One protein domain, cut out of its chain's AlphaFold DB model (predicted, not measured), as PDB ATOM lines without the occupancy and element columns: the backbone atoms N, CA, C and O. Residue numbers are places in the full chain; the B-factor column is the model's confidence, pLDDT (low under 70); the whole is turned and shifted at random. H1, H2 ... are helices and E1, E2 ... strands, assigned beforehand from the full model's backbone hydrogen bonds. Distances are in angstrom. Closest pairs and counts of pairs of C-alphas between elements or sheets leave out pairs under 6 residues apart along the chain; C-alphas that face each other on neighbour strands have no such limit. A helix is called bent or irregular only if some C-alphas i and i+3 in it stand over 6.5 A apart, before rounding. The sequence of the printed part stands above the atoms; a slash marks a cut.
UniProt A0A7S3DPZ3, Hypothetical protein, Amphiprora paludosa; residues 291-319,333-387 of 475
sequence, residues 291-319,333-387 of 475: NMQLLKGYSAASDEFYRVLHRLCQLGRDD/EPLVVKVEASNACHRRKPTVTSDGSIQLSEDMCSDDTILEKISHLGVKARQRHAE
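What this domain is: This is residues 291 to 319 and 333 to 387 of the 475 residues of the protein "Hypothetical protein" of Amphiprora paludosa (UniProt A0A7S3DPZ3). A small parallel sheet of three strands has two long helices on it: H1 stands over E1 near the strands' ends at Lys 296 and Val 339, while the kinked H3 crosses slantwise over E2 near the strands' starts at Leu 335 and Ile 358. The short H2 packs on H1, and a long loop, residues 340 to 357, swings out from E2 and returns to E3. Along the 84 printed residues you meet E1, H1, E2, E3, H2 and H3, of the class mixed, helices and strands; the sheet's order is E1 E2 E3. The whole is compact, with a radius of gyration of the C-alphas of 11.8 A, and rounded, with spans of 32 by 30 by 19 A.

Where its parts are: Find C-alpha 292 at (-4.524, 6.019, 13.792), where E1 begins; it runs over residues 292 to 296, 13.1 A. H1 follows in residues 302 to 315, 20.1 A long, from C-alpha 302 at (-20.660, -2.877, 18.417). Past the cut, look for E2 in residues 335 to 339, 13.0 A, and E3 in residues 358 to 360, 6.5 A. H2 takes residues 362 to 366, 7.6 A. H3, residues 370 to 387, spans 25.4 A and ends at C-alpha 387, (8.326, -7.820, 13.224); it is only just irregular, with C-alphas 376 and 379 6.9 A apart, and has a kink of 47 degrees near residue 377.

How they stand to each other: Begin at the sheet, where E2 is the inner strand. E1 and E2 are parallel at 26 degrees, with N 293 and O 335 within hydrogen-bond range at 2.8 A. E2 and E3 are parallel at 31 degrees, with N 338 and O 358 at 2.8 A. Residues 351 to 352 pair antiparallel with 358 to 359 of E3. H1 on one face of the sheet makes two layers, a helix layer over a strand layer; its height over the sheet is 9.8 A, and it runs along the strands, at 12 degrees to E1 on the local plane. Its closest C-alphas to E1 are Phe 305 and Lys 296, 6.1 A. H3 is on the sheet over E2 at a height of 6.2 A, slantwise at 51 degrees on the local plane; its Gly 378 and Leu 335 of E2 are the closest C-alphas, 6.4 A. H2 is not on the sheet but touches H1, closest at the C-alphas of Val 308 and Glu 362, 5.6 A. H1 and H3 are close but not clearly touching, closest at the C-alphas of Leu 312 and Leu 371, 7.6 A. In H1 every O i to N i+4 pair is within hydrogen-bond range, in H3 12 of 14, and in H2 0 of 1, beside 1 of 2 O i to N i+3 pairs.

The domain as a whole: The two C-alphas farthest apart are those of Asp 318 and Glu 387, 34.8 A. Residues 320 to 332 are not printed, and C-alphas 319 and 333 are 22.4 A apart across the cut. The link from E2 to E3 is long, 18 residues. The mean pLDDT of the printed part is 93.4; residue 319 alone is under 70.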
ATOM      1  N   ASN A 291      -2.912   9.837  12.769       93.44
ATOM      2  CA  ASN A 291      -2.374   8.696  12.027       93.44
ATOM      3  C   ASN A 291      -2.756   7.349  12.677       93.44
ATOM      4  O   ASN A 291      -1.926   6.456  12.836       93.44
ATOM      5  N   MET A 292      -4.014   7.217  13.117       95.38
ATOM      6  CA  MET A 292      -4.524   6.019  13.792       95.38
ATOM      7  C   MET A 292      -5.553   5.274  12.942       95.38
ATOM      8  O   MET A 292      -6.435   5.871  12.325       95.38
ATOM      9  N   GLN A 293      -5.499   3.945  12.979       96.75
ATOM     10  CA  GLN A 293      -6.513   3.057  12.424       96.75
ATOM     11  C   GLN A 293      -7.220   2.307  13.555       96.75
ATOM     12  O   GLN A 293      -6.682   1.356  14.123       96.75
ATOM     13  N   LEU A 294      -8.457   2.711  13.855       97.00
ATOM     14  CA  LEU A 294      -9.267   2.061  14.883       97.00
ATOM     15  C   LEU A 294     -10.018   0.844  14.316       97.00
ATOM     16  O   LEU A 294     -10.774   0.943  13.341       97.00
ATOM     17  N   LEU A 295      -9.841  -0.303  14.963       97.31
ATOM     18  CA  LEU A 295     -10.466  -1.578  14.639       97.31
ATOM     19  C   LEU A 295     -11.322  -2.066  15.809       97.31
ATOM     20  O   LEU A 295     -10.995  -1.869  16.977       97.31
ATOM     21  N   LYS A 296     -12.417  -2.748  15.481       96.62
ATOM     22  CA  LYS A 296     -13.225  -3.459  16.469       96.62
ATOM     23  C   LYS A 296     -12.564  -4.806  16.766       96.62
ATOM     24  O   LYS A 296     -12.347  -5.592  15.843       96.62
ATOM     25  N   GLY A 297     -12.257  -5.051  18.030       94.31
ATOM     26  CA  GLY A 297     -11.783  -6.328  18.544       94.31
ATOM     27  C   GLY A 297     -12.867  -7.403  18.552       94.31
ATOM     28  O   GLY A 297     -14.041  -7.144  18.270       94.31
ATOM     29  N   TYR A 298     -12.476  -8.640  18.846       89.44
ATOM     30  CA  TYR A 298     -13.412  -9.770  18.822       89.44
ATOM     31  C   TYR A 298     -14.353  -9.783  20.025       89.44
ATOM     32  O   TYR A 298     -15.475 -10.275  19.896       89.44
ATOM     33  N   SER A 299     -13.902  -9.258  21.167       90.62
ATOM     34  CA  SER A 299     -14.670  -9.257  22.414       90.62
ATOM     35  C   SER A 299     -15.578  -8.038  22.565       90.62
ATOM     36  O   SER A 299     -16.602  -8.135  23.234       90.62
ATOM     37  N   ALA A 300     -15.249  -6.912  21.923       92.75
ATOM     38  CA  ALA A 300     -16.036  -5.689  22.043       92.75
ATOM     39  C   ALA A 300     -17.419  -5.823  21.393       92.75
ATOM     40  O   ALA A 300     -17.576  -6.330  20.272       92.75
ATOM     41  N   ALA A 301     -18.432  -5.269  22.054       91.81
ATOM     42  CA  ALA A 301     -19.741  -5.078  21.449       91.81
ATOM     43  C   ALA A 301     -19.703  -3.933  20.411       91.81
ATOM     44  O   ALA A 301     -18.771  -3.129  20.359       91.81
ATOM     45  N   SER A 302     -20.664  -3.899  19.480       93.94
ATOM     46  CA  SER A 302     -20.660  -2.877  18.417       93.94
ATOM     47  C   SER A 302     -20.994  -1.483  18.951       93.94
ATOM     48  O   SER A 302     -20.442  -0.502  18.458       93.94
ATOM     49  N   ASP A 303     -21.860  -1.399  19.961       94.44
ATOM     50  CA  ASP A 303     -22.208  -0.165  20.671       94.44
ATOM     51  C   ASP A 303     -21.019   0.370  21.484       94.44
ATOM     52  O   ASP A 303     -20.765   1.570  21.485       94.44
ATOM     53  N   GLU A 304     -20.261  -0.516  22.134       93.50
ATOM     54  CA  GLU A 304     -19.040  -0.177  22.870       93.50
ATOM     55  C   GLU A 304     -17.981   0.400  21.923       93.50
ATOM     56  O   GLU A 304     -17.462   1.492  22.147       93.50
ATOM     57  N   PHE A 305     -17.732  -0.282  20.799       96.62
ATOM     58  CA  PHE A 305     -16.838   0.215  19.753       96.62
ATOM     59  C   PHE A 305     -17.270   1.591  19.232       96.62
ATOM     60  O   PHE A 305     -16.436   2.481  19.071       96.62
ATOM     61  N   TYR A 306     -18.569   1.769  18.979       96.75
ATOM     62  CA  TYR A 306     -19.127   3.035  18.518       96.75
ATOM     63  C   TYR A 306     -18.898   4.163  19.541       96.75
ATOM     64  O   TYR A 306     -18.434   5.241  19.167       96.75
ATOM     65  N   ARG A 307     -19.151   3.910  20.833       96.06
ATOM     66  CA  ARG A 307     -18.941   4.885  21.919       96.06
ATOM     67  C   ARG A 307     -17.473   5.280  22.064       96.06
ATOM     68  O   ARG A 307     -17.173   6.471  22.128       96.06
ATOM     69  N   VAL A 308     -16.560   4.308  22.033       96.56
ATOM     70  CA  VAL A 308     -15.108   4.554  22.056       96.56
ATOM     71  C   VAL A 308     -14.675   5.409  20.872       96.56
ATOM     72  O   VAL A 308     -13.987   6.411  21.053       96.56
ATOM     73  N   LEU A 309     -15.105   5.048  19.663       96.88
ATOM     74  CA  LEU A 309     -14.768   5.783  18.447       96.88
ATOM     75  C   LEU A 309     -15.229   7.244  18.522       96.88
ATOM     76  O   LEU A 309     -14.451   8.149  18.223       96.88
ATOM     77  N   HIS A 310     -16.477   7.472  18.935       95.81
ATOM     78  CA  HIS A 310     -17.038   8.816  19.030       95.81
ATOM     79  C   HIS A 310     -16.322   9.647  20.102       95.81
ATOM     80  O   HIS A 310     -16.013  10.814  19.871       95.81
ATOM     81  N   ARG A 311     -15.984   9.033  21.241       95.62
ATOM     82  CA  ARG A 311     -15.253   9.696  22.323       95.62
ATOM     83  C   ARG A 311     -13.838  10.094  21.917       95.62
ATOM     84  O   ARG A 311     -13.452  11.237  22.123       95.62
ATOM     85  N   LEU A 312     -13.091   9.195  21.276       95.44
ATOM     86  CA  LEU A 312     -11.764   9.520  20.740       95.44
ATOM     87  C   LEU A 312     -11.841  10.632  19.686       95.44
ATOM     88  O   LEU A 312     -10.988  11.513  19.652       95.44
ATOM     89  N   CYS A 313     -12.876  10.616  18.843       94.69
ATOM     90  CA  CYS A 313     -13.088  11.663  17.848       94.69
ATOM     91  C   CYS A 313     -13.411  13.027  18.481       94.69
ATOM     92  O   CYS A 313     -13.032  14.046  17.910       94.69
ATOM     93  N   GLN A 314     -14.116  13.061  19.617       93.81
ATOM     94  CA  GLN A 314     -14.408  14.290  20.361       93.81
ATOM     95  C   GLN A 314     -13.157  14.852  21.035       93.81
ATOM     96  O   GLN A 314     -12.867  16.026  20.847       93.81
ATOM     97  N   LEU A 315     -12.377  14.009  21.717       91.56
ATOM     98  CA  LEU A 315     -11.118  14.423  22.350       91.56
ATOM     99  C   LEU A 315     -10.140  15.038  21.336       91.56
ATOM    100  O   LEU A 315      -9.463  16.011  21.639       91.56
ATOM    101  N   GLY A 316     -10.121  14.529  20.100       84.56
ATOM    102  CA  GLY A 316      -9.301  15.094  19.026       84.56
ATOM    103  C   GLY A 316      -9.803  16.421  18.438       84.56
ATOM    104  O   GLY A 316      -9.143  16.948  17.543       84.56
ATOM    105  N   ARG A 317     -10.972  16.946  18.845       85.56
ATOM    106  CA  ARG A 317     -11.499  18.256  18.396       85.56
ATOM    107  C   ARG A 317     -11.052  19.412  19.273       85.56
ATOM    108  O   ARG A 317     -10.833  20.490  18.742       85.56
ATOM    109  N   ASP A 318     -10.901  19.175  20.568       76.06
ATOM    110  CA  ASP A 318     -10.577  20.236  21.526       76.06
ATOM    111  C   ASP A 318      -9.096  20.654  21.465       76.06
ATOM    112  O   ASP A 318      -8.697  21.662  22.046       76.06
ATOM    113  N   ASP A 319      -8.294  19.915  20.694       64.88
ATOM    114  CA  ASP A 319      -6.857  20.114  20.521       64.88
ATOM    115  C   ASP A 319      -6.493  21.094  19.385       64.88
ATOM    116  O   ASP A 319      -5.359  21.108  18.912       64.88
ATOM    117  N   GLU A 333       3.160   4.392   8.175       90.81
ATOM    118  CA  GLU A 333       2.170   3.402   8.616       90.81
ATOM    119  C   GLU A 333       1.320   3.886   9.803       90.81
ATOM    120  O   GLU A 333       1.872   4.329  10.821       90.81
ATOM    121  N   PRO A 334      -0.022   3.777   9.709       94.00
ATOM    122  CA  PRO A 334      -0.920   4.193  10.774       94.00
ATOM    123  C   PRO A 334      -0.841   3.259  11.981       94.00
ATOM    124  O   PRO A 334      -0.703   2.041  11.866       94.00
ATOM    125  N   LEU A 335      -1.008   3.831  13.168       95.69
ATOM    126  CA  LEU A 335      -1.063   3.094  14.418       95.69
ATOM    127  C   LEU A 335      -2.375   2.312  14.525       95.69
ATOM    128  O   LEU A 335      -3.457   2.899  14.582       95.69
ATOM    129  N   VAL A 336      -2.292   0.984  14.582       97.44
ATOM    130  CA  VAL A 336      -3.476   0.127  14.700       97.44
ATOM    131  C   VAL A 336      -3.918   0.038  16.158       97.44
ATOM    132  O   VAL A 336      -3.201  -0.494  17.005       97.44
ATOM    133  N   VAL A 337      -5.128   0.505  16.449       97.88
ATOM    134  CA  VAL A 337      -5.740   0.448  17.784       97.88
ATOM    135  C   VAL A 337      -6.955  -0.477  17.724       97.88
ATOM    136  O   VAL A 337      -7.837  -0.291  16.888       97.88
ATOM    137  N   LYS A 338      -7.015  -1.494  18.584       97.81
ATOM    138  CA  LYS A 338      -8.127  -2.449  18.682       97.81
ATOM    139  C   LYS A 338      -8.932  -2.198  19.946       97.81
ATOM    140  O   LYS A 338      -8.385  -2.244  21.044       97.81
ATOM    141  N   VAL A 339     -10.232  -1.989  19.782       97.44
ATOM    142  CA  VAL A 339     -11.157  -1.868  20.911       97.44
ATOM    143  C   VAL A 339     -11.643  -3.254  21.315       97.44
ATOM    144  O   VAL A 339     -12.294  -3.924  20.519       97.44
ATOM    145  N   GLU A 340     -11.342  -3.679  22.530       95.94
ATOM    146  CA  GLU A 340     -11.800  -4.924  23.147       95.94
ATOM    147  C   GLU A 340     -12.730  -4.597  24.328       95.94
ATOM    148  O   GLU A 340     -12.721  -3.475  24.835       95.94
ATOM    149  N   ALA A 341     -13.538  -5.564  24.763       93.25
ATOM    150  CA  ALA A 341     -14.397  -5.389  25.928       93.25
ATOM    151  C   ALA A 341     -13.558  -5.177  27.198       93.25
ATOM    152  O   ALA A 341     -12.480  -5.762  27.352       93.25
ATOM    153  N   SER A 342     -14.075  -4.406  28.158       91.56
ATOM    154  CA  SER A 342     -13.376  -4.122  29.424       91.56
ATOM    155  C   SER A 342     -12.898  -5.372  30.175       91.56
ATOM    156  O   SER A 342     -11.850  -5.342  30.809       91.56
ATOM    157  N   ASN A 343     -13.616  -6.496  30.090       88.88
ATOM    158  CA  ASN A 343     -13.208  -7.752  30.731       88.88
ATOM    159  C   ASN A 343     -12.060  -8.482  30.006       88.88
ATOM    160  O   ASN A 343     -11.352  -9.268  30.632       88.88
ATOM    161  N   ALA A 344     -11.861  -8.237  28.709       88.62
ATOM    162  CA  ALA A 344     -10.722  -8.753  27.951       88.62
ATOM    163  C   ALA A 344      -9.454  -7.923  28.225       88.62
ATOM    164  O   ALA A 344      -8.335  -8.450  28.247       88.62
ATOM    165  N   CYS A 345      -9.632  -6.634  28.514       89.31
ATOM    166  CA  CYS A 345      -8.581  -5.729  28.951       89.31
ATOM    167  C   CYS A 345      -8.279  -5.911  30.447       89.31
ATOM    168  O   CYS A 345      -8.751  -5.174  31.303       89.31
ATOM    169  N   HIS A 346      -7.410  -6.867  30.775       83.25
ATOM    170  CA  HIS A 346      -7.024  -7.179  32.162       83.25
ATOM    171  C   HIS A 346      -6.407  -5.991  32.931       83.25
ATOM    172  O   HIS A 346      -6.292  -6.026  34.155       83.25
ATOM    173  N   ARG A 347      -5.951  -4.951  32.226       83.25
ATOM    174  CA  ARG A 347      -5.310  -3.763  32.797       83.25
ATOM    175  C   ARG A 347      -6.112  -2.535  32.397       83.25
ATOM    176  O   ARG A 347      -6.421  -2.392  31.226       83.25
ATOM    177  N   ARG A 348      -6.313  -1.589  33.320       87.81
ATOM    178  CA  ARG A 348      -6.927  -0.265  33.057       87.81
ATOM    179  C   ARG A 348      -6.010   0.703  32.288       87.81
ATOM    180  O   ARG A 348      -6.021   1.907  32.527       87.81
ATOM    181  N   LYS A 349      -5.112   0.179  31.456       93.69
ATOM    182  CA  LYS A 349      -4.158   0.960  30.663       93.69
ATOM    183  C   LYS A 349      -4.037   0.329  29.280       93.69
ATOM    184  O   LYS A 349      -4.005  -0.902  29.216       93.69
ATOM    185  N   PRO A 350      -3.892   1.134  28.211       96.38
ATOM    186  CA  PRO A 350      -3.653   0.598  26.881       96.38
ATOM    187  C   PRO A 350      -2.402  -0.278  26.860       96.38
ATOM    188  O   PRO A 350      -1.408   0.013  27.535       96.38
ATOM    189  N   THR A 351      -2.440  -1.367  26.098       97.12
ATOM    190  CA  THR A 351      -1.316  -2.310  26.004       97.12
ATOM    191  C   THR A 351      -1.033  -2.698  24.561       97.12
ATOM    192  O   THR A 351      -1.945  -2.819  23.754       97.12
ATOM    193  N   VAL A 352       0.248  -2.880  24.229       97.62
ATOM    194  CA  VAL A 352       0.677  -3.337  22.899       97.62
ATOM    195  C   VAL A 352       0.614  -4.863  22.852       97.62
ATOM    196  O   VAL A 352       1.300  -5.528  23.636       97.62
ATOM    197  N   THR A 353      -0.174  -5.408  21.931       96.19
ATOM    198  CA  THR A 353      -0.334  -6.847  21.688       96.19
ATOM    199  C   THR A 353       0.880  -7.452  20.988       96.19
ATOM    200  O   THR A 353       1.803  -6.745  20.588       96.19
ATOM    201  N   SER A 354       0.902  -8.779  20.843       94.50
ATOM    202  CA  SER A 354       1.957  -9.498  20.117       94.50
ATOM    203  C   SER A 354       2.017  -9.148  18.626       94.50
ATOM    204  O   SER A 354       3.105  -9.134  18.072       94.50
ATOM    205  N   ASP A 355       0.892  -8.802  17.998       95.06
ATOM    206  CA  ASP A 355       0.817  -8.390  16.585       95.06
ATOM    207  C   ASP A 355       1.042  -6.881  16.358       95.06
ATOM    208  O   ASP A 355       0.834  -6.365  15.259       95.06
ATOM    209  N   GLY A 356       1.442  -6.156  17.409       96.62
ATOM    210  CA  GLY A 356       1.786  -4.735  17.340       96.62
ATOM    211  C   GLY A 356       0.600  -3.773  17.376       96.62
ATOM    212  O   GLY A 356       0.803  -2.565  17.300       96.62
ATOM    213  N   SER A 357      -0.633  -4.259  17.547       97.56
ATOM    214  CA  SER A 357      -1.785  -3.382  17.786       97.56
ATOM    215  C   SER A 357      -1.848  -2.888  19.237       97.56
ATOM    216  O   SER A 357      -1.336  -3.532  20.150       97.56
ATOM    217  N   ILE A 358      -2.492  -1.748  19.480       97.88
ATOM    218  CA  ILE A 358      -2.769  -1.258  20.837       97.88
ATOM    219  C   ILE A 358      -4.183  -1.669  21.237       97.88
ATOM    220  O   ILE A 358      -5.145  -1.257  20.598       97.88
ATOM    221  N   GLN A 359      -4.317  -2.453  22.302       97.38
ATOM    222  CA  GLN A 359      -5.604  -2.786  22.907       97.38
ATOM    223  C   GLN A 359      -6.118  -1.648  23.786       97.38
ATOM    224  O   GLN A 359      -5.376  -1.102  24.606       97.38
ATOM    225  N   LEU A 360      -7.399  -1.334  23.616       96.81
ATOM    226  CA  LEU A 360      -8.139  -0.288  24.313       96.81
ATOM    227  C   LEU A 360      -9.524  -0.821  24.702       96.81
ATOM    228  O   LEU A 360     -10.088  -1.619  23.963       96.81
ATOM    229  N   SER A 361     -10.094  -0.367  25.813       95.88
ATOM    230  CA  SER A 361     -11.493  -0.638  26.185       95.88
ATOM    231  C   SER A 361     -12.240   0.648  26.523       95.88
ATOM    232  O   SER A 361     -11.623   1.702  26.706       95.88
ATOM    233  N   GLU A 362     -13.571   0.579  26.597       94.62
ATOM    234  CA  GLU A 362     -14.422   1.752  26.832       94.62
ATOM    235  C   GLU A 362     -14.103   2.495  28.134       94.62
ATOM    236  O   GLU A 362     -14.047   3.726  28.151       94.62
ATOM    237  N   ASP A 363     -13.821   1.760  29.204       93.94
ATOM    238  CA  ASP A 363     -13.465   2.298  30.517       93.94
ATOM    239  C   ASP A 363     -12.147   3.082  30.521       93.94
ATOM    240  O   ASP A 363     -11.953   3.942  31.375       93.94
ATOM    241  N   MET A 364     -11.253   2.849  29.555       94.31
ATOM    242  CA  MET A 364     -10.005   3.611  29.436       94.31
ATOM    243  C   MET A 364     -10.201   4.968  28.766       94.31
ATOM    244  O   MET A 364      -9.386   5.869  28.956       94.31
ATOM    245  N   CYS A 365     -11.263   5.128  27.976       90.38
ATOM    246  CA  CYS A 365     -11.540   6.377  27.278       90.38
ATOM    247  C   CYS A 365     -12.097   7.459  28.205       90.38
ATOM    248  O   CYS A 365     -12.314   8.571  27.740       90.38
ATOM    249  N   SER A 366     -12.325   7.166  29.495       88.81
ATOM    250  CA  SER A 366     -12.740   8.172  30.477       88.81
ATOM    251  C   SER A 366     -11.701   9.256  30.747       88.81
ATOM    252  O   SER A 366     -12.031  10.274  31.342       88.81
ATOM    253  N   ASP A 367     -10.464   8.989  30.354       86.75
ATOM    254  CA  ASP A 367      -9.288   9.786  30.636       86.75
ATOM    255  C   ASP A 367      -8.922  10.651  29.426       86.75
ATOM    256  O   ASP A 367      -8.627  10.124  28.352       86.75
ATOM    257  N   ASP A 368      -8.898  11.970  29.609       88.50
ATOM    258  CA  ASP A 368      -8.574  12.926  28.544       88.50
ATOM    259  C   ASP A 368      -7.130  12.750  28.027       88.50
ATOM    260  O   ASP A 368      -6.825  13.084  26.885       88.50
ATOM    261  N   THR A 369      -6.251  12.104  28.806       90.19
ATOM    262  CA  THR A 369      -4.860  11.789  28.417       90.19
ATOM    263  C   THR A 369      -4.727  10.517  27.568       90.19
ATOM    264  O   THR A 369      -3.618  10.058  27.274       90.19
ATOM    265  N   ILE A 370      -5.836   9.884  27.170       95.12
ATOM    266  CA  ILE A 370      -5.795   8.595  26.467       95.12
ATOM    267  C   ILE A 370      -5.061   8.671  25.122       95.12
ATOM    268  O   ILE A 370      -4.319   7.748  24.779       95.12
ATOM    269  N   LEU A 371      -5.210   9.776  24.384       94.06
ATOM    270  CA  LEU A 371      -4.535   9.981  23.100       94.06
ATOM    271  C   LEU A 371      -3.015  10.105  23.274       94.06
ATOM    272  O   LEU A 371      -2.260   9.486  22.522       94.06
ATOM    273  N   GLU A 372      -2.556  10.802  24.317       92.50
ATOM    274  CA  GLU A 372      -1.134  10.903  24.665       92.50
ATOM    275  C   GLU A 372      -0.545   9.530  25.017       92.50
ATOM    276  O   GLU A 372       0.528   9.154  24.539       92.50
ATOM    277  N   LYS A 373      -1.279   8.727  25.798       95.50
ATOM    278  CA  LYS A 373      -0.871   7.359  26.161       95.50
ATOM    279  C   LYS A 373      -0.756   6.453  24.939       95.50
ATOM    280  O   LYS A 373       0.196   5.677  24.844       95.50
ATOM    281  N   ILE A 374      -1.706   6.543  24.009       95.62
ATOM    282  CA  ILE A 374      -1.667   5.799  22.743       95.62
ATOM    283  C   ILE A 374      -0.456   6.241  21.908       95.62
ATOM    284  O   ILE A 374       0.290   5.389  21.422       95.62
ATOM    285  N   SER A 375      -0.212   7.550  21.812       93.00
ATOM    286  CA  SER A 375       0.935   8.126  21.103       93.00
ATOM    287  C   SER A 375       2.273   7.624  21.663       93.00
ATOM    288  O   SER A 375       3.114   7.125  20.910       93.00
ATOM    289  N   HIS A 376       2.433   7.620  22.991       94.81
ATOM    290  CA  HIS A 376       3.629   7.110  23.670       94.81
ATOM    291  C   HIS A 376       3.885   5.617  23.387       94.81
ATOM    292  O   HIS A 376       5.027   5.183  23.239       94.81
ATOM    293  N   LEU A 377       2.830   4.804  23.272       96.75
ATOM    294  CA  LEU A 377       2.954   3.388  22.902       96.75
ATOM    295  C   LEU A 377       3.245   3.171  21.409       96.75
ATOM    296  O   LEU A 377       3.639   2.066  21.027       96.75
ATOM    297  N   GLY A 378       3.091   4.201  20.575       95.06
ATOM    298  CA  GLY A 378       3.169   4.111  19.121       95.06
ATOM    299  C   GLY A 378       4.501   3.578  18.593       95.06
ATOM    300  O   GLY A 378       4.504   2.781  17.658       95.06
ATOM    301  N   VAL A 379       5.632   3.947  19.206       94.38
ATOM    302  CA  VAL A 379       6.964   3.452  18.796       94.38
ATOM    303  C   VAL A 379       7.061   1.937  18.984       94.38
ATOM    304  O   VAL A 379       7.384   1.209  18.047       94.38
ATOM    305  N   LYS A 380       6.701   1.452  20.177       96.88
ATOM    306  CA  LYS A 380       6.719   0.022  20.514       96.88
ATOM    307  C   LYS A 380       5.728  -0.781  19.667       96.88
ATOM    308  O   LYS A 380       6.034  -1.899  19.263       96.88
ATOM    309  N   ALA A 381       4.545  -0.220  19.423       97.00
ATOM    310  CA  ALA A 381       3.510  -0.821  18.589       97.00
ATOM    311  C   ALA A 381       3.988  -1.021  17.146       97.00
ATOM    312  O   ALA A 381       3.924  -2.136  16.636       97.00
ATOM    313  N   ARG A 382       4.558   0.020  16.524       95.31
ATOM    314  CA  ARG A 382       5.081  -0.045  15.151       95.31
ATOM    315  C   ARG A 382       6.233  -1.028  14.997       95.31
ATOM    316  O   ARG A 382       6.201  -1.831  14.073       95.31
ATOM    317  N   GLN A 383       7.204  -1.012  15.912       96.06
ATOM    318  CA  GLN A 383       8.308  -1.977  15.879       96.06
ATOM    319  C   GLN A 383       7.777  -3.416  15.881       96.06
ATOM    320  O   GLN A 383       8.137  -4.223  15.028       96.06
ATOM    321  N   ARG A 384       6.857  -3.716  16.800       96.56
ATOM    322  CA  ARG A 384       6.270  -5.050  16.912       96.56
ATOM    323  C   ARG A 384       5.377  -5.415  15.726       96.56
ATOM    324  O   ARG A 384       5.316  -6.580  15.349       96.56
ATOM    325  N   HIS A 385       4.695  -4.437  15.136       95.44
ATOM    326  CA  HIS A 385       3.905  -4.652  13.928       95.44
ATOM    327  C   HIS A 385       4.796  -5.024  12.736       95.44
ATOM    328  O   HIS A 385       4.482  -5.974  12.024       95.44
ATOM    329  N   ALA A 386       5.933  -4.342  12.567       95.19
ATOM    330  CA  ALA A 386       6.905  -4.652  11.521       95.19
ATOM    331  C   ALA A 386       7.487  -6.069  11.678       95.19
ATOM    332  O   ALA A 386       7.512  -6.832  10.712       95.19
ATOM    333  N   GLU A 387       7.877  -6.454  12.901       95.44
ATOM    334  CA  GLU A 387       8.326  -7.820  13.224       95.44
ATOM    335  C   GLU A 387       7.243  -8.863  12.882       95.44
ATOM    336  O   GLU A 387       7.515  -9.875  12.230       95.44
TER     337      GLU A 387